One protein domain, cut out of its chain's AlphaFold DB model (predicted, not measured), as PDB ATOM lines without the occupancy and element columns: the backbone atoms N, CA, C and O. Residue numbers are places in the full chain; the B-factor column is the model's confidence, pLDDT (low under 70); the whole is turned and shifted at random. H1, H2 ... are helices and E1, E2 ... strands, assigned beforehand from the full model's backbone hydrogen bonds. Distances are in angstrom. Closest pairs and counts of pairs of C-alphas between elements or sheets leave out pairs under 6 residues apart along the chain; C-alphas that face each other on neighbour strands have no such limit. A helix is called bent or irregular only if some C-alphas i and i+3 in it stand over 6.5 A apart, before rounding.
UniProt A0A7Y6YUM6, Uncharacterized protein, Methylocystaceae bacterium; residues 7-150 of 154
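This is residues 7 to 150 of the 154 residues of an uncharacterized protein of Methylocystaceae bacterium (UniProt A0A7Y6YUM6). This is a long rod: a twisted two-stranded hairpin, E1 and E2, runs through most of its length, and two long bent helices, H1 and H2, pack on it, running opposite ways to each other. Short E3 adds a third strand beside E2 near the hairpin's turn, and short H3 lies at the other end, near the first arm of H1. The printed part has 144 residues with three named strands and three named helices, in the order E1, E2, H1, E3, H2, H3. The sheet has the order E1 - E2 - E3, all antiparallel, and the class is mixed, helices and strands. The whole is only just extended, close to loose, with a radius of gyration of the C-alphas of 22.1 A and spans of 75 by 26 by 19 A.

E1, residues 7 to 24, begins at C-alpha 7 (70.464, 39.126, 4.680) and is 53.5 A long. E2, residues 30 to 50, is 55.0 A long and bends by 64 degrees at residue 33. E3 is residues 100 to 102. H1, residues 59 to 94, was assigned by its hydrogen bonds as one helix but is bent, with C-alphas 81 and 84 7.0 A apart; its arms are H1a, residues 59 to 81, 32.7 A, and H1b, residues 84 to 94, 15.3 A. H2, residues 105 to 138, likewise assigned as one helix, is bent, with C-alphas 119 and 122 6.6 A apart; its arms are H2a, residues 105 to 119, 22.0 A, and H2b, residues 122 to 138, 25.1 A. H3, residues 141 to 147, ends at C-alpha 147 (68.975, 25.376, 0.173).

E1 and E2 form an antiparallel hairpin, with N 9 and O 47 2.9 A apart and N 23 and O 31 2.8 A apart, within hydrogen-bond range. E2 and E3 are antiparallel, with N 32 and O 100 at 2.8 A. H2a and H2b on one face of the sheet make two layers, helices on one face of a sheet; the closest C-alphas of E2 and H2a, Ala 32 and Ala 108, are 5.4 A apart. H1a is on the sheet at a height of 9.1 A, over E1 and E2, and runs along the strands, at 3 degrees to E2 on the local plane. H1a, with residues 71 to 79 alone, touches H2b at a shallow tilt of 27 degrees, opposite ways; their closest C-alphas, Phe 75 and Ile 131, are 6.3 A apart. H2a, with residues 116 to 119 alone, touches H1b at a steep tilt of 42 degrees, opposite ways; their closest C-alphas are Ala 94 and Leu 116, at 6.5 A. H3 is close to H1a but not clearly touching it, with the closest C-alphas, Ser 63 and Glu 147, 6.6 A apart. Every O i to N i+4 pair is within hydrogen-bond range in H1a, H1b and H3, with 10 of 11 in H2a and 12 of 13 in H2b.

The two farthest C-alphas, of His 27 and Ala 149, are 75.6 A apart. The printed part has no cut and no long link. The mean pLDDT of the printed part is 94.0, and no printed residue is under 70.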
ATOM      1  N   LEU A   7      69.276  38.319   4.431       93.75
ATOM      2  CA  LEU A   7      70.464  39.126   4.680       93.75
ATOM      3  C   LEU A   7      70.687  39.290   6.183       93.75
ATOM      4  O   LEU A   7      69.826  39.822   6.882       93.75
ATOM      5  N   THR A   8      71.886  38.958   6.652       96.06
ATOM      6  CA  THR A   8      72.331  39.271   8.013       96.06
ATOM      7  C   THR A   8      73.319  40.434   8.009       96.06
ATOM      8  O   THR A   8      74.377  40.369   7.378       96.06
ATOM      9  N   VAL A   9      73.009  41.491   8.761       94.44
ATOM     10  CA  VAL A   9      73.865  42.676   8.927       94.44
ATOM     11  C   VAL A   9      74.259  42.820  10.390       94.44
ATOM     12  O   VAL A   9      73.412  42.767  11.275       94.44
ATOM     13  N   ALA A  10      75.547  43.033  10.654       94.75
ATOM     14  CA  ALA A  10      76.056  43.272  12.000       94.75
ATOM     15  C   ALA A  10      76.722  44.650  12.093       94.75
ATOM     16  O   ALA A  10      77.618  44.963  11.306       94.75
ATOM     17  N   ASP A  11      76.315  45.452  13.078       92.56
ATOM     18  CA  ASP A  11      76.969  46.723  13.412       92.56
ATOM     19  C   ASP A  11      78.176  46.448  14.325       92.56
ATOM     20  O   ASP A  11      78.081  46.471  15.558       92.56
ATOM     21  N   GLU A  12      79.299  46.087  13.696       91.38
ATOM     22  CA  GLU A  12      80.582  45.809  14.348       91.38
ATOM     23  C   GLU A  12      81.228  47.119  14.816       91.38
ATOM     24  O   GLU A  12      81.616  47.966  14.010       91.38
ATOM     25  N   ASN A  13      81.411  47.275  16.128       91.12
ATOM     26  CA  ASN A  13      82.000  48.483  16.691       91.12
ATOM     27  C   ASN A  13      82.921  48.183  17.879       91.12
ATOM     28  O   ASN A  13      82.813  47.163  18.567       91.12
ATOM     29  N   TYR A  14      83.841  49.109  18.142       93.44
ATOM     30  CA  TYR A  14      84.614  49.118  19.376       93.44
ATOM     31  C   TYR A  14      84.621  50.508  20.002       93.44
ATOM     32  O   TYR A  14      84.548  51.529  19.320       93.44
ATOM     33  N   HIS A  15      84.741  50.543  21.323       92.56
ATOM     34  CA  HIS A  15      84.825  51.767  22.095       92.56
ATOM     35  C   HIS A  15      86.010  51.699  23.054       92.56
ATOM     36  O   HIS A  15      86.172  50.733  23.802       92.56
ATOM     37  N   LEU A  16      86.842  52.735  23.030       92.94
ATOM     38  CA  LEU A  16      88.012  52.866  23.884       92.94
ATOM     39  C   LEU A  16      87.747  53.935  24.943       92.94
ATOM     40  O   LEU A  16      87.383  55.056  24.616       92.94
ATOM     41  N   LYS A  17      87.984  53.598  26.210       94.25
ATOM     42  CA  LYS A  17      88.033  54.568  27.309       94.25
ATOM     43  C   LYS A  17      89.424  54.566  27.912       94.25
ATOM     44  O   LYS A  17      89.864  53.538  28.425       94.25
ATOM     45  N   THR A  18      90.106  55.704  27.891       94.38
ATOM     46  CA  THR A  18      91.414  55.861  28.537       94.38
ATOM     47  C   THR A  18      91.312  56.689  29.805       94.38
ATOM     48  O   THR A  18      90.638  57.712  29.834       94.38
ATOM     49  N   ASN A  19      92.038  56.277  30.838       95.62
ATOM     50  CA  ASN A  19      92.307  57.096  32.008       95.62
ATOM     51  C   ASN A  19      93.751  57.594  31.928       95.62
ATOM     52  O   ASN A  19      94.692  56.794  31.882       95.62
ATOM     53  N   THR A  20      93.930  58.909  31.912       96.44
ATOM     54  CA  THR A  20      95.239  59.560  31.816       96.44
ATOM     55  C   THR A  20      95.481  60.432  33.033       96.44
ATOM     56  O   THR A  20      94.639  61.248  33.395       96.44
ATOM     57  N   LYS A  21      96.665  60.316  33.635       97.25
ATOM     58  CA  LYS A  21      97.113  61.254  34.663       97.25
ATOM     59  C   LYS A  21      97.847  62.412  33.997       97.25
ATOM     60  O   LYS A  21      98.785  62.176  33.237       97.25
ATOM     61  N   ILE A  22      97.426  63.634  34.304       97.19
ATOM     62  CA  ILE A  22      98.026  64.864  33.787       97.19
ATOM     63  C   ILE A  22      98.889  65.514  34.868       97.19
ATOM     64  O   ILE A  22      98.480  65.619  36.022       97.19
ATOM     65  N   TYR A  23     100.073  65.970  34.475       97.06
ATOM     66  CA  TYR A  23     100.991  66.756  35.288       97.06
ATOM     67  C   TYR A  23     101.212  68.114  34.615       97.06
ATOM     68  O   TYR A  23     101.574  68.162  33.439       97.06
ATOM     69  N   SER A  24     101.012  69.212  35.348       95.88
ATOM     70  CA  SER A  24     101.406  70.550  34.888       95.88
ATOM     71  C   SER A  24     102.911  70.734  35.081       95.88
ATOM     72  O   SER A  24     103.434  70.451  36.156       95.88
ATOM     73  N   LEU A  25     103.604  71.199  34.042       95.31
ATOM     74  CA  LEU A  25     105.050  71.455  34.039       95.31
ATOM     75  C   LEU A  25     105.381  72.959  34.014       95.31
ATOM     76  O   LEU A  25     106.527  73.341  33.754       95.31
ATOM     77  N   GLY A  26     104.373  73.815  34.215       91.25
ATOM     78  CA  GLY A  26     104.490  75.266  34.081       91.25
ATOM     79  C   GLY A  26     104.606  75.744  32.627       91.25
ATOM     80  O   GLY A  26     104.875  74.968  31.705       91.25
ATOM     81  N   HIS A  27     104.386  77.046  32.422       91.81
ATOM     82  CA  HIS A  27     104.438  77.711  31.108       91.81
ATOM     83  C   HIS A  27     103.547  77.043  30.045       91.81
ATOM     84  O   HIS A  27     103.989  76.790  28.925       91.81
ATOM     85  N   ASN A  28     102.302  76.712  30.410       92.06
ATOM     86  CA  ASN A  28     101.349  76.004  29.547       92.06
ATOM     87  C   ASN A  28     101.940  74.724  28.937       92.06
ATOM     88  O   ASN A  28     101.757  74.461  27.754       92.06
ATOM     89  N   ARG A  29     102.690  73.937  29.714       95.75
ATOM     90  CA  ARG A  29     103.169  72.608  29.317       95.75
ATOM     91  C   ARG A  29     102.575  71.557  30.237       95.75
ATOM     92  O   ARG A  29     102.574  71.717  31.454       95.75
ATOM     93  N   TYR A  30     102.129  70.464  29.641       97.50
ATOM     94  CA  TYR A  30     101.467  69.365  30.322       97.50
ATOM     95  C   TYR A  30     102.092  68.047  29.893       97.50
ATOM     96  O   TYR A  30     102.397  67.852  28.717       97.50
ATOM     97  N   CYS A  31     102.258  67.146  30.852       97.12
ATOM     98  CA  CYS A  31     102.661  65.766  30.633       97.12
ATOM     99  C   CYS A  31     101.476  64.854  30.944       97.12
ATOM    100  O   CYS A  31     100.971  64.854  32.066       97.12
ATOM    101  N   ALA A  32     101.030  64.086  29.958       97.44
ATOM    102  CA  ALA A  32     100.022  63.056  30.132       97.44
ATOM    103  C   ALA A  32     100.681  61.679  30.207       97.44
ATOM    104  O   ALA A  32     101.566  61.361  29.413       97.44
ATOM    105  N   VAL A  33     100.213  60.844  31.131       96.94
ATOM    106  CA  VAL A  33     100.652  59.454  31.290       96.94
ATOM    107  C   VAL A  33      99.430  58.548  31.331       96.94
ATOM    108  O   VAL A  33      98.505  58.779  32.115       96.94
ATOM    109  N   LEU A  34      99.424  57.497  30.510       96.31
ATOM    110  CA  LEU A  34      98.357  56.499  30.506       96.31
ATOM    111  C   LEU A  34      98.353  55.737  31.840       96.31
ATOM    112  O   LEU A  34      99.373  55.183  32.247       96.31
ATOM    113  N   LYS A  35      97.206  55.700  32.522       95.75
ATOM    114  CA  LYS A  35      97.003  54.926  33.757       95.75
ATOM    115  C   LYS A  35      96.305  53.605  33.494       95.75
ATOM    116  O   LYS A  35      96.756  52.567  33.968       95.75
ATOM    117  N   SER A  36      95.215  53.648  32.743       94.38
ATOM    118  CA  SER A  36      94.466  52.462  32.349       94.38
ATOM    119  C   SER A  36      93.720  52.713  31.046       94.38
ATOM    120  O   SER A  36      93.501  53.856  30.644       94.38
ATOM    121  N   ALA A  37      93.347  51.629  30.376       93.00
ATOM    122  CA  ALA A  37      92.499  51.667  29.202       93.00
ATOM    123  C   ALA A  37      91.507  50.508  29.265       93.00
ATOM    124  O   ALA A  37      91.900  49.379  29.558       93.00
ATOM    125  N   ASN A  38      90.246  50.801  28.971       93.38
ATOM    126  CA  ASN A  38      89.178  49.825  28.833       93.38
ATOM    127  C   ASN A  38      88.740  49.811  27.374       93.38
ATOM    128  O   ASN A  38      88.353  50.846  26.831       93.38
ATOM    129  N   LEU A  39      88.830  48.645  26.745       92.44
ATOM    130  CA  LEU A  39      88.419  48.429  25.368       92.44
ATOM    131  C   LEU A  39      87.171  47.551  25.369       92.44
ATOM    132  O   LEU A  39      87.202  46.431  25.871       92.44
ATOM    133  N   PHE A  40      86.096  48.070  24.795       92.94
ATOM    134  CA  PHE A  40      84.842  47.364  24.584       92.94
ATOM    135  C   PHE A  40      84.753  47.015  23.103       92.94
ATOM    136  O   PHE A  40      84.919  47.897  22.265       92.94
ATOM    137  N   ILE A  41      84.526  45.746  22.778       92.25
ATOM    138  CA  ILE A  41      84.418  45.254  21.400       92.25
ATOM    139  C   ILE A  41      83.160  44.407  21.331       92.25
ATOM    140  O   ILE A  41      82.943  43.567  22.206       92.25
ATOM    141  N   GLY A  42      82.348  44.605  20.302       92.94
ATOM    142  CA  GLY A  42      81.168  43.788  20.096       92.94
ATOM    143  C   GLY A  42      80.341  44.254  18.914       92.94
ATOM    144  O   GLY A  42      80.814  44.991  18.049       92.94
ATOM    145  N   TYR A  43      79.088  43.820  18.921       94.12
ATOM    146  CA  TYR A  43      78.082  44.246  17.961       94.12
ATOM    147  C   TYR A  43      77.012  45.033  18.702       94.12
ATOM    148  O   TYR A  43      76.557  44.592  19.761       94.12
ATOM    149  N   ARG A  44      76.608  46.184  18.163       91.44
ATOM    150  CA  ARG A  44      75.459  46.926  18.703       91.44
ATOM    151  C   ARG A  44      74.162  46.156  18.453       91.44
ATOM    152  O   ARG A  44      73.326  46.042  19.343       91.44
ATOM    153  N   ASN A  45      74.040  45.613  17.249       93.81
ATOM    154  CA  ASN A  45      72.932  44.813  16.753       93.81
ATOM    155  C   ASN A  45      73.455  43.831  15.699       93.81
ATOM    156  O   ASN A  45      74.455  44.087  15.023       93.81
ATOM    157  N   ILE A  46      72.769  42.694  15.597       96.31
ATOM    158  CA  ILE A  46      72.892  41.748  14.492       96.31
ATOM    159  C   ILE A  46      71.468  41.544  13.988       96.31
ATOM    160  O   ILE A  46      70.675  40.877  14.654       96.31
ATOM    161  N   ASP A  47      71.153  42.165  12.862       96.81
ATOM    162  CA  ASP A  47      69.822  42.148  12.274       96.81
ATOM    163  C   ASP A  47      69.758  41.082  11.187       96.81
ATOM    164  O   ASP A  47      70.631  41.008  10.319       96.81
ATOM    165  N   VAL A  48      68.710  40.262  11.242       96.94
ATOM    166  CA  VAL A  48      68.408  39.244  10.236       96.94
ATOM    167  C   VAL A  48      67.168  39.687   9.476       96.94
ATOM    168  O   VAL A  48      66.097  39.859  10.058       96.94
ATOM    169  N   TYR A  49      67.319  39.862   8.169       94.88
ATOM    170  CA  TYR A  49      66.244  40.214   7.258       94.88
ATOM    171  C   TYR A  49      65.885  39.007   6.401       94.88
ATOM    172  O   TYR A  49      66.758  38.350   5.841       94.88
ATOM    173  N   VAL A  50      64.587  38.760   6.257       94.25
ATOM    174  CA  VAL A  50      64.031  37.736   5.369       94.25
ATOM    175  C   VAL A  50      63.090  38.417   4.388       94.25
ATOM    176  O   VAL A  50      62.367  39.348   4.750       94.25
ATOM    177  N   SER A  51      63.104  37.977   3.130       91.69
ATOM    178  CA  SER A  51      62.167  38.468   2.124       91.69
ATOM    179  C   SER A  51      60.721  38.250   2.575       91.69
ATOM    180  O   SER A  51      60.330  37.141   2.934       91.69
ATOM    181  N   ASN A  52      59.903  39.298   2.465       91.19
ATOM    182  CA  ASN A  52      58.478  39.274   2.806       91.19
ATOM    183  C   ASN A  52      57.638  38.296   1.960       91.19
ATOM    184  O   ASN A  52      56.477  38.063   2.288       91.19
ATOM    185  N   LYS A  53      58.205  37.726   0.888       91.69
ATOM    186  CA  LYS A  53      57.584  36.661   0.094       91.69
ATOM    187  C   LYS A  53      57.359  35.388   0.919       91.69
ATOM    188  O   LYS A  53      56.384  34.682   0.675       91.69
ATOM    189  N   TYR A  54      58.244  35.093   1.870       92.69
ATOM    190  CA  TYR A  54      58.202  33.859   2.650       92.69
ATOM    191  C   TYR A  54      57.621  34.141   4.028       92.69
ATOM    192  O   TYR A  54      58.220  34.849   4.838       92.69
ATOM    193  N   MET A  55      56.427  33.612   4.284       92.69
ATOM    194  CA  MET A  55      55.749  33.819   5.559       92.69
ATOM    195  C   MET A  55      56.465  33.065   6.690       92.69
ATOM    196  O   MET A  55      56.881  31.923   6.483       92.69
ATOM    197  N   PRO A  56      56.567  33.651   7.897       93.75
ATOM    198  CA  PRO A  56      57.054  32.936   9.071       93.75
ATOM    199  C   PRO A  56      56.337  31.595   9.270       93.75
ATOM    200  O   PRO A  56      55.110  31.531   9.231       93.75
ATOM    201  N   GLY A  57      57.115  30.528   9.475       91.75
ATOM    202  CA  GLY A  57      56.620  29.153   9.608       91.75
ATOM    203  C   GLY A  57      56.501  28.375   8.291       91.75
ATOM    204  O   GLY A  57      56.139  27.203   8.320       91.75
ATOM    205  N   SER A  58      56.805  28.983   7.137       94.81
ATOM    206  CA  SER A  58      56.980  28.230   5.888       94.81
ATOM    207  C   SER A  58      58.345  27.534   5.847       94.81
ATOM    208  O   SER A  58      59.305  27.990   6.474       94.81
ATOM    209  N   CYS A  59      58.452  26.462   5.053       94.69
ATOM    210  CA  CYS A  59      59.716  25.749   4.836       94.69
ATOM    211  C   CYS A  59      60.822  26.699   4.352       94.69
ATOM    212  O   CYS A  59      61.939  26.680   4.863       94.69
ATOM    213  N   GLU A  60      60.512  27.566   3.386       93.81
ATOM    214  CA  GLU A  60      61.467  28.505   2.797       93.81
ATOM    215  C   GLU A  60      61.921  29.539   3.823       93.81
ATOM    216  O   GLU A  60      63.114  29.814   3.928       93.81
ATOM    217  N   HIS A  61      60.989  30.077   4.617       94.88
ATOM    218  CA  HIS A  61      61.325  31.009   5.686       94.88
ATOM    219  C   HIS A  61      62.261  30.356   6.710       94.88
ATOM    220  O   HIS A  61      63.261  30.957   7.095       94.88
ATOM    221  N   GLU A  62      61.972  29.128   7.145       94.25
ATOM    222  CA  GLU A  62      62.844  28.384   8.061       94.25
ATOM    223  C   GLU A  62      64.213  28.089   7.444       94.25
ATOM    224  O   GLU A  62      65.234  28.294   8.098       94.25
ATOM    225  N   SER A  63      64.259  27.678   6.176       93.69
ATOM    226  CA  SER A  63      65.511  27.451   5.453       93.69
ATOM    227  C   SER A  63      66.357  28.724   5.375       93.69
ATOM    228  O   SER A  63      67.559  28.667   5.632       93.69
ATOM    229  N   ILE A  64      65.746  29.873   5.062       93.69
ATOM    230  CA  ILE A  64      66.438  31.167   5.027       93.69
ATOM    231  C   ILE A  64      66.927  31.527   6.427       93.69
ATOM    232  O   ILE A  64      68.103  31.816   6.602       93.69
ATOM    233  N   MET A  65      66.066  31.452   7.444       95.19
ATOM    234  CA  MET A  65      66.456  31.752   8.824       95.19
ATOM    235  C   MET A  65      67.590  30.857   9.321       95.19
ATOM    236  O   MET A  65      68.467  31.325  10.043       95.19
ATOM    237  N   ASN A  66      67.602  29.581   8.941       94.19
ATOM    238  CA  ASN A  66      68.683  28.665   9.285       94.19
ATOM    239  C   ASN A  66      70.002  29.097   8.637       94.19
ATOM    240  O   ASN A  66      71.012  29.140   9.337       94.19
ATOM    241  N   HIS A  67      69.993  29.479   7.354       94.44
ATOM    242  CA  HIS A  67      71.168  30.046   6.677       94.44
ATOM    243  C   HIS A  67      71.643  31.337   7.352       94.44
ATOM    244  O   HIS A  67      72.805  31.453   7.741       94.44
ATOM    245  N   GLU A  68      70.733  32.281   7.588       95.75
ATOM    246  CA  GLU A  68      71.057  33.558   8.223       95.75
ATOM    247  C   GLU A  68      71.594  33.385   9.655       95.75
ATOM    248  O   GLU A  68      72.542  34.052  10.072       95.75
ATOM    249  N   ASN A  69      71.098  32.398  10.404       96.56
ATOM    250  CA  ASN A  69      71.642  32.072  11.721       96.56
ATOM    251  C   ASN A  69      73.087  31.546  11.670       96.56
ATOM    252  O   ASN A  69      73.827  31.728  12.642       96.56
ATOM    253  N   ILE A  70      73.539  30.961  10.553       96.50
ATOM    254  CA  ILE A  70      74.956  30.606  10.371       96.50
ATOM    255  C   ILE A  70      75.805  31.881  10.289       96.50
ATOM    256  O   ILE A  70      76.870  31.943  10.909       96.50
ATOM    257  N   HIS A  71      75.334  32.938   9.617       97.38
ATOM    258  CA  HIS A  71      76.012  34.239   9.645       97.38
ATOM    259  C   HIS A  71      76.097  34.801  11.066       97.38
ATOM    260  O   HIS A  71      77.176  35.215  11.502       97.38
ATOM    261  N   VAL A  72      74.998  34.753  11.829       97.81
ATOM    262  CA  VAL A  72      74.974  35.165  13.247       97.81
ATOM    263  C   VAL A  72      76.032  34.415  14.065       97.81
ATOM    264  O   VAL A  72      76.766  35.029  14.849       97.81
ATOM    265  N   GLN A  73      76.153  33.100  13.871       97.88
ATOM    266  CA  GLN A  73      77.177  32.285  14.527       97.88
ATOM    267  C   GLN A  73      78.591  32.697  14.102       97.88
ATOM    268  O   GLN A  73      79.446  32.906  14.962       97.88
ATOM    269  N   ILE A  74      78.834  32.926  12.806       97.94
ATOM    270  CA  ILE A  74      80.128  33.406  12.299       97.94
ATOM    271  C   ILE A  74      80.534  34.721  12.972       97.94
ATOM    272  O   ILE A  74      81.697  34.855  13.376       97.94
ATOM    273  N   PHE A  75      79.613  35.680  13.119       97.31
ATOM    274  CA  PHE A  75      79.882  36.944  13.810       97.31
ATOM    275  C   PHE A  75      80.311  36.708  15.265       97.31
ATOM    276  O   PHE A  75      81.353  37.219  15.695       97.31
ATOM    277  N   ARG A  76      79.547  35.904  16.016       96.19
ATOM    278  CA  ARG A  76      79.812  35.605  17.434       96.19
ATOM    279  C   ARG A  76      81.129  34.858  17.623       96.19
ATOM    280  O   ARG A  76      81.994  35.316  18.368       96.19
ATOM    281  N   ASP A  77      81.325  33.765  16.899       97.12
ATOM    282  CA  ASP A  77      82.502  32.906  17.038       97.12
ATOM    283  C   ASP A  77      83.784  33.627  16.634       97.12
ATOM    284  O   ASP A  77      84.839  33.454  17.249       97.12
ATOM    285  N   THR A  78      83.710  34.466  15.598       96.62
ATOM    286  CA  THR A  78      84.867  35.255  15.174       96.62
ATOM    287  C   THR A  78      85.221  36.305  16.220       96.62
ATOM    288  O   THR A  78      86.398  36.432  16.551       96.62
ATOM    289  N   LEU A  79      84.237  36.983  16.815       95.50
ATOM    290  CA  LEU A  79      84.491  37.901  17.925       95.50
ATOM    291  C   LEU A  79      85.182  37.183  19.093       95.50
ATOM    292  O   LEU A  79      86.256  37.609  19.519       95.50
ATOM    293  N   TYR A  80      84.630  36.058  19.561       94.88
ATOM    294  CA  TYR A  80      85.215  35.286  20.664       94.88
ATOM    295  C   TYR A  80      86.641  34.819  20.362       94.88
ATOM    296  O   TYR A  80      87.536  34.961  21.199       94.88
ATOM    297  N   LYS A  81      86.885  34.322  19.144       96.25
ATOM    298  CA  LYS A  81      88.209  33.855  18.713       96.25
ATOM    299  C   LYS A  81      89.264  34.964  18.730       96.25
ATOM    300  O   LYS A  81      90.425  34.696  19.041       96.25
ATOM    301  N   HIS A  82      88.898  36.191  18.359       96.06
ATOM    302  CA  HIS A  82      89.844  37.310  18.271       96.06
ATOM    303  C   HIS A  82      89.969  38.098  19.581       96.06
ATOM    304  O   HIS A  82      91.043  38.647  19.833       96.06
ATOM    305  N   ALA A  83      88.942  38.114  20.439       92.12
ATOM    306  CA  ALA A  83      88.882  38.937  21.652       92.12
ATOM    307  C   ALA A  83      90.131  38.807  22.543       92.12
ATOM    308  O   ALA A  83      90.785  39.809  22.840       92.12
ATOM    309  N   PHE A  84      90.529  37.578  22.889       91.38
ATOM    310  CA  PHE A  84      91.711  37.336  23.728       91.38
ATOM    311  C   PHE A  84      93.014  37.832  23.077       91.38
ATOM    312  O   PHE A  84      93.876  38.430  23.728       91.38
ATOM    313  N   GLY A  85      93.165  37.611  21.768       93.31
ATOM    314  CA  GLY A  85      94.336  38.061  21.015       93.31
ATOM    315  C   GLY A  85      94.430  39.585  20.947       93.31
ATOM    316  O   GLY A  85      95.518  40.145  21.113       93.31
ATOM    317  N   ILE A  86      93.289  40.254  20.755       93.81
ATOM    318  CA  ILE A  86      93.194  41.715  20.767       93.81
ATOM    319  C   ILE A  86      93.561  42.245  22.154       93.81
ATOM    320  O   ILE A  86      94.446  43.093  22.259       93.81
ATOM    321  N   GLU A  87      92.965  41.704  23.220       91.38
ATOM    322  CA  GLU A  87      93.253  42.120  24.595       91.38
ATOM    323  C   GLU A  87      94.751  42.007  24.912       91.38
ATOM    324  O   GLU A  87      95.384  42.978  25.347       91.38
ATOM    325  N   LYS A  88      95.353  40.844  24.636       93.31
ATOM    326  CA  LYS A  88      96.780  40.600  24.875       93.31
ATOM    327  C   LYS A  88      97.658  41.591  24.111       93.31
ATOM    328  O   LYS A  88      98.593  42.155  24.687       93.31
ATOM    329  N   ALA A  89      97.360  41.828  22.833       93.06
ATOM    330  CA  ALA A  89      98.114  42.762  22.007       93.06
ATOM    331  C   ALA A  89      98.013  44.200  22.537       93.06
ATOM    332  O   ALA A  89      99.025  44.898  22.615       93.06
ATOM    333  N   ILE A  90      96.826  44.636  22.961       91.81
ATOM    334  CA  ILE A  90      96.624  45.976  23.518       91.81
ATOM    335  C   ILE A  90      97.320  46.142  24.860       91.81
ATOM    336  O   ILE A  90      98.023  47.135  25.042       91.81
ATOM    337  N   ARG A  91      97.254  45.154  25.759       91.94
ATOM    338  CA  ARG A  91      98.006  45.184  27.026       91.94
ATOM    339  C   ARG A  91      99.510  45.343  26.806       91.94
ATOM    340  O   ARG A  91     100.168  46.054  27.561       91.94
ATOM    341  N   GLN A  92     100.068  44.696  25.785       92.62
ATOM    342  CA  GLN A  92     101.490  44.820  25.449       92.62
ATOM    343  C   GLN A  92     101.827  46.173  24.813       92.62
ATOM    344  O   GLN A  92     102.843  46.777  25.154       92.62
ATOM    345  N   ARG A  93     100.983  46.659  23.897       91.88
ATOM    346  CA  ARG A  93     101.208  47.915  23.169       91.88
ATOM    347  C   ARG A  93     100.996  49.144  24.054       91.88
ATOM    348  O   ARG A  93     101.790  50.072  23.974       91.88
ATOM    349  N   ALA A  94     100.012  49.117  24.950       91.94
ATOM    350  CA  ALA A  94      99.741  50.193  25.903       91.94
ATOM    351  C   ALA A  94     100.945  50.479  26.815       91.94
ATOM    352  O   ALA A  94     101.259  51.637  27.063       91.94
ATOM    353  N   LYS A  95     101.682  49.440  27.239       91.00
ATOM    354  CA  LYS A  95     102.913  49.585  28.043       91.00
ATOM    355  C   LYS A  95     104.033  50.347  27.329       91.00
ATOM    356  O   LYS A  95     104.942  50.835  27.987       91.00
ATOM    357  N   ARG A  96     103.997  50.416  25.995       92.06
ATOM    358  CA  ARG A  96     104.996  51.119  25.174       92.06
ATOM    359  C   ARG A  96     104.613  52.573  24.900       92.06
ATOM    360  O   ARG A  96     105.416  53.306  24.332       92.06
ATOM    361  N   ILE A  97     103.402  52.989  25.271       92.94
ATOM    362  CA  ILE A  97     102.987  54.385  25.163       92.94
ATOM    363  C   ILE A  97     103.654  55.145  26.307       92.94
ATOM    364  O   ILE A  97     103.248  55.046  27.463       92.94
ATOM    365  N   GLY A  98     104.714  55.874  25.965       93.31
ATOM    366  CA  GLY A  98     105.397  56.762  26.893       93.31
ATOM    367  C   GLY A  98     104.575  58.014  27.227       93.31
ATOM    368  O   GLY A  98     103.497  58.234  26.664       93.31
ATOM    369  N   PRO A  99     105.090  58.858  28.134       95.81
ATOM    370  CA  PRO A  99     104.477  60.139  28.445       95.81
ATOM    371  C   PRO A  99     104.361  61.035  27.206       95.81
ATOM    372  O   PRO A  99     105.255  61.070  26.360       95.81
ATOM    373  N   VAL A 100     103.267  61.788  27.117       97.00
ATOM    374  CA  VAL A 100     103.026  62.753  26.038       97.00
ATOM    375  C   VAL A 100     103.118  64.167  26.588       97.00
ATOM    376  O   VAL A 100     102.411  64.512  27.531       97.00
ATOM    377  N   TYR A 101     103.939  65.001  25.951       96.94
ATOM    378  CA  TYR A 101     104.156  66.392  26.340       96.94
ATOM    379  C   TYR A 101     103.502  67.331  25.329       96.94
ATOM    380  O   TYR A 101     103.887  67.341  24.161       96.94
ATOM    381  N   LEU A 102     102.517  68.121  25.760       96.94
ATOM    382  CA  LEU A 102     101.817  69.086  24.905       96.94
ATOM    383  C   LEU A 102     101.482  70.375  25.657       96.94
ATOM    384  O   LEU A 102     101.660  70.476  26.869       96.94
ATOM    385  N   ARG A 103     101.010  71.385  24.916       95.94
ATOM    386  CA  ARG A 103     100.662  72.704  25.467       95.94
ATOM    387  C   ARG A 103      99.250  72.815  26.053       95.94
ATOM    388  O   ARG A 103      98.868  73.856  26.569       95.94
ATOM    389  N   SER A 104      98.477  71.740  25.969       96.31
ATOM    390  CA  SER A 104      97.133  71.630  26.529       96.31
ATOM    391  C   SER A 104      96.985  70.259  27.177       96.31
ATOM    392  O   SER A 104      97.438  69.258  26.611       96.31
ATOM    393  N   ALA A 105      96.360  70.228  28.354       93.81
ATOM    394  CA  ALA A 105      96.054  68.999  29.077       93.81
ATOM    395  C   ALA A 105      95.181  68.057  28.232       93.81
ATOM    396  O   ALA A 105      95.549  66.897  28.033       93.81
ATOM    397  N   ASP A 106      94.100  68.581  27.654       95.62
ATOM    398  CA  ASP A 106      93.179  67.814  26.809       95.62
ATOM    399  C   ASP A 106      93.873  67.310  25.547       95.62
ATOM    400  O   ASP A 106      93.723  66.155  25.156       95.62
ATOM    401  N   ALA A 107      94.713  68.143  24.925       96.56
ATOM    402  CA  ALA A 107      95.475  67.722  23.755       96.56
ATOM    403  C   ALA A 107      96.439  66.567  24.089       96.56
ATOM    404  O   ALA A 107      96.585  65.643  23.282       96.56
ATOM    405  N   ALA A 108      97.070  66.600  25.271       95.56
ATOM    406  CA  ALA A 108      97.947  65.541  25.774       95.56
ATOM    407  C   ALA A 108      97.181  64.231  26.021       95.56
ATOM    408  O   ALA A 108      97.607  63.182  25.531       95.56
ATOM    409  N   ALA A 109      96.025  64.294  26.690       95.00
ATOM    410  CA  ALA A 109      95.147  63.142  26.903       95.00
ATOM    411  C   ALA A 109      94.651  62.545  25.572       95.00
ATOM    412  O   ALA A 109      94.878  61.367  25.291       95.00
ATOM    413  N   ASN A 110      94.103  63.381  24.685       96.31
ATOM    414  CA  ASN A 110      93.590  62.974  23.372       96.31
ATOM    415  C   ASN A 110      94.681  62.384  22.470       96.31
ATOM    416  O   ASN A 110      94.415  61.599  21.556       96.31
ATOM    417  N   LYS A 111      95.944  62.782  22.654       96.94
ATOM    418  CA  LYS A 111      97.059  62.179  21.921       96.94
ATOM    419  C   LYS A 111      97.348  60.759  22.414       96.94
ATOM    420  O   LYS A 111      97.612  59.913  21.565       96.94
ATOM    421  N   ILE A 112      97.260  60.481  23.717       95.94
ATOM    422  CA  ILE A 112      97.382  59.114  24.252       95.94
ATOM    423  C   ILE A 112      96.270  58.221  23.706       95.94
ATOM    424  O   ILE A 112      96.561  57.133  23.210       95.94
ATOM    425  N   GLU A 113      95.024  58.694  23.746       94.88
ATOM    426  CA  GLU A 113      93.881  57.941  23.223       94.88
ATOM    427  C   GLU A 113      94.080  57.591  21.745       94.88
ATOM    428  O   GLU A 113      94.023  56.420  21.378       94.88
ATOM    429  N   ARG A 114      94.453  58.572  20.909       96.00
ATOM    430  CA  ARG A 114      94.749  58.349  19.483       96.00
ATOM    431  C   ARG A 114      95.905  57.382  19.242       96.00
ATOM    432  O   ARG A 114      95.861  56.601  18.293       96.00
ATOM    433  N   LEU A 115      96.955  57.436  20.063       95.69
ATOM    434  CA  LEU A 115      98.077  56.501  19.954       95.69
ATOM    435  C   LEU A 115      97.621  55.069  20.228       95.69
ATOM    436  O   LEU A 115      98.018  54.166  19.496       95.69
ATOM    437  N   LEU A 116      96.779  54.865  21.243       94.38
ATOM    438  CA  LEU A 116      96.249  53.550  21.580       94.38
ATOM    439  C   LEU A 116      95.223  53.063  20.547       94.38
ATOM    440  O   LEU A 116      95.283  51.913  20.119       94.38
ATOM    441  N   ASP A 117      94.349  53.946  20.077       94.75
ATOM    442  CA  ASP A 117      93.382  53.675  19.015       94.75
ATOM    443  C   ASP A 117      94.069  53.213  17.715       94.75
ATOM    444  O   ASP A 117      93.700  52.188  17.136       94.75
ATOM    445  N   ALA A 118      95.165  53.866  17.315       94.81
ATOM    446  CA  ALA A 118      95.974  53.450  16.165       94.81
ATOM    447  C   ALA A 118      96.560  52.031  16.315       94.81
ATOM    448  O   ALA A 118      96.828  51.359  15.318       94.81
ATOM    449  N   GLN A 119      96.739  51.550  17.549       93.75
ATOM    450  CA  GLN A 119      97.155  50.174  17.822       93.75
ATOM    451  C   GLN A 119      95.993  49.171  17.761       93.75
ATOM    452  O   GLN A 119      96.248  48.000  17.472       93.75
ATOM    453  N   ILE A 120      94.755  49.599  18.026       93.81
ATOM    454  CA  ILE A 120      93.540  48.764  18.033       93.81
ATOM    455  C   ILE A 120      93.014  48.547  16.617       93.81
ATOM    456  O   ILE A 120      92.787  47.401  16.220       93.81
ATOM    457  N   ARG A 121      92.906  49.623  15.826       94.50
ATOM    458  CA  ARG A 121      92.372  49.615  14.452       94.50
ATOM    459  C   ARG A 121      92.832  48.439  13.583       94.50
ATOM    460  O   ARG A 121      91.973  47.772  13.012       94.50
ATOM    461  N   PRO A 122      94.138  48.127  13.448       95.69
ATOM    462  CA  PRO A 122      94.566  47.028  12.581       95.69
ATOM    463  C   PRO A 122      94.163  45.641  13.104       95.69
ATOM    464  O   PRO A 122      93.996  44.719  12.308       95.69
ATOM    465  N   LEU A 123      94.019  45.475  14.422       95.00
ATOM    466  CA  LEU A 123      93.592  44.211  15.021       95.00
ATOM    467  C   LEU A 123      92.102  43.981  14.762       95.00
ATOM    468  O   LEU A 123      91.719  42.914  14.289       95.00
ATOM    469  N   PHE A 124      91.298  45.019  14.984       94.44
ATOM    470  CA  PHE A 124      89.870  45.011  14.684       94.44
ATOM    471  C   PHE A 124      89.611  44.808  13.183       94.44
ATOM    472  O   PHE A 124      88.868  43.915  12.795       94.44
ATOM    473  N   LYS A 125      90.351  45.507  12.308       95.19
ATOM    474  CA  LYS A 125      90.280  45.303  10.850       95.19
ATOM    475  C   LYS A 125      90.539  43.847  10.450       95.19
ATOM    476  O   LYS A 125      89.885  43.337   9.546       95.19
ATOM    477  N   ARG A 126      91.487  43.165  11.099       96.00
ATOM    478  CA  ARG A 126      91.779  41.751  10.818       96.00
ATOM    479  C   ARG A 126      90.623  40.831  11.217       96.00
ATOM    480  O   ARG A 126      90.371  39.866  10.497       96.00
ATOM    481  N   MET A 127      89.955  41.119  12.334       95.88
ATOM    482  CA  MET A 127      88.752  40.406  12.772       95.88
ATOM    483  C   MET A 127      87.624  40.587  11.752       95.88
ATOM    484  O   MET A 127      87.131  39.594  11.221       95.88
ATOM    485  N   SER A 128      87.330  41.835  11.379       95.00
ATOM    486  CA  SER A 128      86.324  42.179  10.367       95.00
ATOM    487  C   SER A 128      86.584  41.485   9.020       95.00
ATOM    488  O   SER A 128      85.710  40.845   8.443       95.00
ATOM    489  N   GLN A 129      87.839  41.464   8.560       96.44
ATOM    490  CA  GLN A 129      88.218  40.721   7.353       96.44
ATOM    491  C   GLN A 129      88.013  39.201   7.479       96.44
ATOM    492  O   GLN A 129      87.772  38.534   6.474       96.44
ATOM    493  N   ASP A 130      88.163  38.625   8.673       97.25
ATOM    494  CA  ASP A 130      87.905  37.199   8.908       97.25
ATOM    495  C   ASP A 130      86.416  36.874   8.837       97.25
ATOM    496  O   ASP A 130      86.043  35.880   8.218       97.25
ATOM    497  N   ILE A 131      85.577  37.758   9.379       96.19
ATOM    498  CA  ILE A 131      84.121  37.700   9.242       96.19
ATOM    499  C   ILE A 131      83.736  37.727   7.759       96.19
ATOM    500  O   ILE A 131      83.091  36.794   7.283       96.19
ATOM    501  N   THR A 132      84.210  38.726   7.002       95.38
ATOM    502  CA  THR A 132      83.924  38.842   5.561       95.38
ATOM    503  C   THR A 132      84.320  37.578   4.801       95.38
ATOM    504  O   THR A 132      83.545  37.069   3.996       95.38
ATOM    505  N   ARG A 133      85.513  37.029   5.068       97.00
ATOM    506  CA  ARG A 133      85.976  35.799   4.408       97.00
ATOM    507  C   ARG A 133      85.121  34.585   4.754       97.00
ATOM    508  O   ARG A 133      84.932  33.738   3.888       97.00
ATOM    509  N   LYS A 134      84.670  34.448   6.003       96.44
ATOM    510  CA  LYS A 134      83.840  33.315   6.432       96.44
ATOM    511  C   LYS A 134      82.433  33.398   5.847       96.44
ATOM    512  O   LYS A 134      81.980  32.397   5.306       96.44
ATOM    513  N   ASN A 135      81.810  34.577   5.862       94.62
ATOM    514  CA  ASN A 135      80.504  34.795   5.230       94.62
ATOM    515  C   ASN A 135      80.565  34.500   3.722       94.62
ATOM    516  O   ASN A 135      79.803  33.683   3.220       94.62
ATOM    517  N   ALA A 136      81.586  35.004   3.021       92.88
ATOM    518  CA  ALA A 136      81.762  34.742   1.589       92.88
ATOM    519  C   ALA A 136      81.957  33.253   1.228       92.88
ATOM    520  O   ALA A 136      81.775  32.871   0.073       92.88
ATOM    521  N   ARG A 137      82.355  32.395   2.181       93.88
ATOM    522  CA  ARG A 137      82.465  30.941   1.953       93.88
ATOM    523  C   ARG A 137      81.115  30.236   1.976       93.88
ATOM    524  O   ARG A 137      81.013  29.162   1.388       93.88
ATOM    525  N   ILE A 138      80.125  30.801   2.664       91.56
ATOM    526  CA  ILE A 138      78.775  30.240   2.721       91.56
ATOM    527  C   ILE A 138      77.832  30.908   1.718       91.56
ATOM    528  O   ILE A 138      76.987  30.219   1.153       91.56
ATOM    529  N   ASP A 139      78.070  32.172   1.367       90.50
ATOM    530  CA  ASP A 139      77.310  32.899   0.342       90.50
ATOM    531  C   ASP A 139      77.760  32.521  -1.074       90.50
ATOM    532  O   ASP A 139      78.308  33.318  -1.840       90.50
ATOM    533  N   THR A 140      77.554  31.257  -1.436       88.94
ATOM    534  CA  THR A 140      77.925  30.721  -2.748       88.94
ATOM    535  C   THR A 140      76.696  30.272  -3.516       88.94
ATOM    536  O   THR A 140      75.773  29.683  -2.959       88.94
ATOM    537  N   LYS A 141      76.714  30.440  -4.844       87.19
ATOM    538  CA  LYS A 141      75.628  29.958  -5.721       87.19
ATOM    539  C   LYS A 141      75.303  28.475  -5.497       87.19
ATOM    540  O   LYS A 141      74.156  28.079  -5.653       87.19
ATOM    541  N   SER A 142      76.300  27.651  -5.163       87.25
ATOM    542  CA  SER A 142      76.081  26.233  -4.868       87.25
ATOM    543  C   SER A 142      75.357  25.989  -3.548       87.25
ATOM    544  O   SER A 142      74.555  25.064  -3.500       87.25
ATOM    545  N   ASN A 143      75.624  26.781  -2.501       86.38
ATOM    546  CA  ASN A 143      74.910  26.670  -1.225       86.38
ATOM    547  C   ASN A 143      73.443  27.039  -1.411       86.38
ATOM    548  O   ASN A 143      72.583  26.198  -1.180       86.38
ATOM    549  N   TYR A 144      73.180  28.202  -2.011       85.94
ATOM    550  CA  TYR A 144      71.811  28.641  -2.272       85.94
ATOM    551  C   TYR A 144      71.025  27.672  -3.151       85.94
ATOM    552  O   TYR A 144      69.848  27.461  -2.913       85.94
ATOM    553  N   ARG A 145      71.650  27.027  -4.146       86.38
ATOM    554  CA  ARG A 145      70.971  25.977  -4.929       86.38
ATOM    555  C   ARG A 145      70.598  24.759  -4.088       86.38
ATOM    556  O   ARG A 145      69.583  24.137  -4.367       86.38
ATOM    557  N   ARG A 146      71.431  24.388  -3.111       87.06
ATOM    558  CA  ARG A 146      71.137  23.274  -2.200       87.06
ATOM    559  C   ARG A 146      70.027  23.637  -1.226       87.06
ATOM    560  O   ARG A 146      69.129  22.831  -1.051       87.06
ATOM    561  N   GLU A 147      70.064  24.836  -0.654       85.69
ATOM    562  CA  GLU A 147      68.975  25.376   0.173       85.69
ATOM    563  C   GLU A 147      67.669  25.432  -0.621       85.69
ATOM    564  O   GLU A 147      66.660  24.880  -0.198       85.69
ATOM    565  N   GLN A 148      67.721  25.968  -1.844       86.19
ATOM    566  CA  GLN A 148      66.565  26.059  -2.734       86.19
ATOM    567  C   GLN A 148      66.027  24.703  -3.212       86.19
ATOM    568  O   GLN A 148      64.928  24.625  -3.743       86.19
ATOM    569  N   ALA A 149      66.768  23.614  -3.017       87.88
ATOM    570  CA  ALA A 149      66.279  22.269  -3.294       87.88
ATOM    571  C   ALA A 149      65.541  21.637  -2.097       87.88
ATOM    572  O   ALA A 149      64.945  20.575  -2.260       87.88
ATOM    573  N   MET A 150      65.585  22.249  -0.904       87.44
ATOM    574  CA  MET A 150      64.982  21.690   0.320       87.44
ATOM    575  C   MET A 150      63.474  21.928   0.418       87.44
ATOM    576  O   MET A 150      62.772  21.156   1.064       87.44
TER     577      MET A 150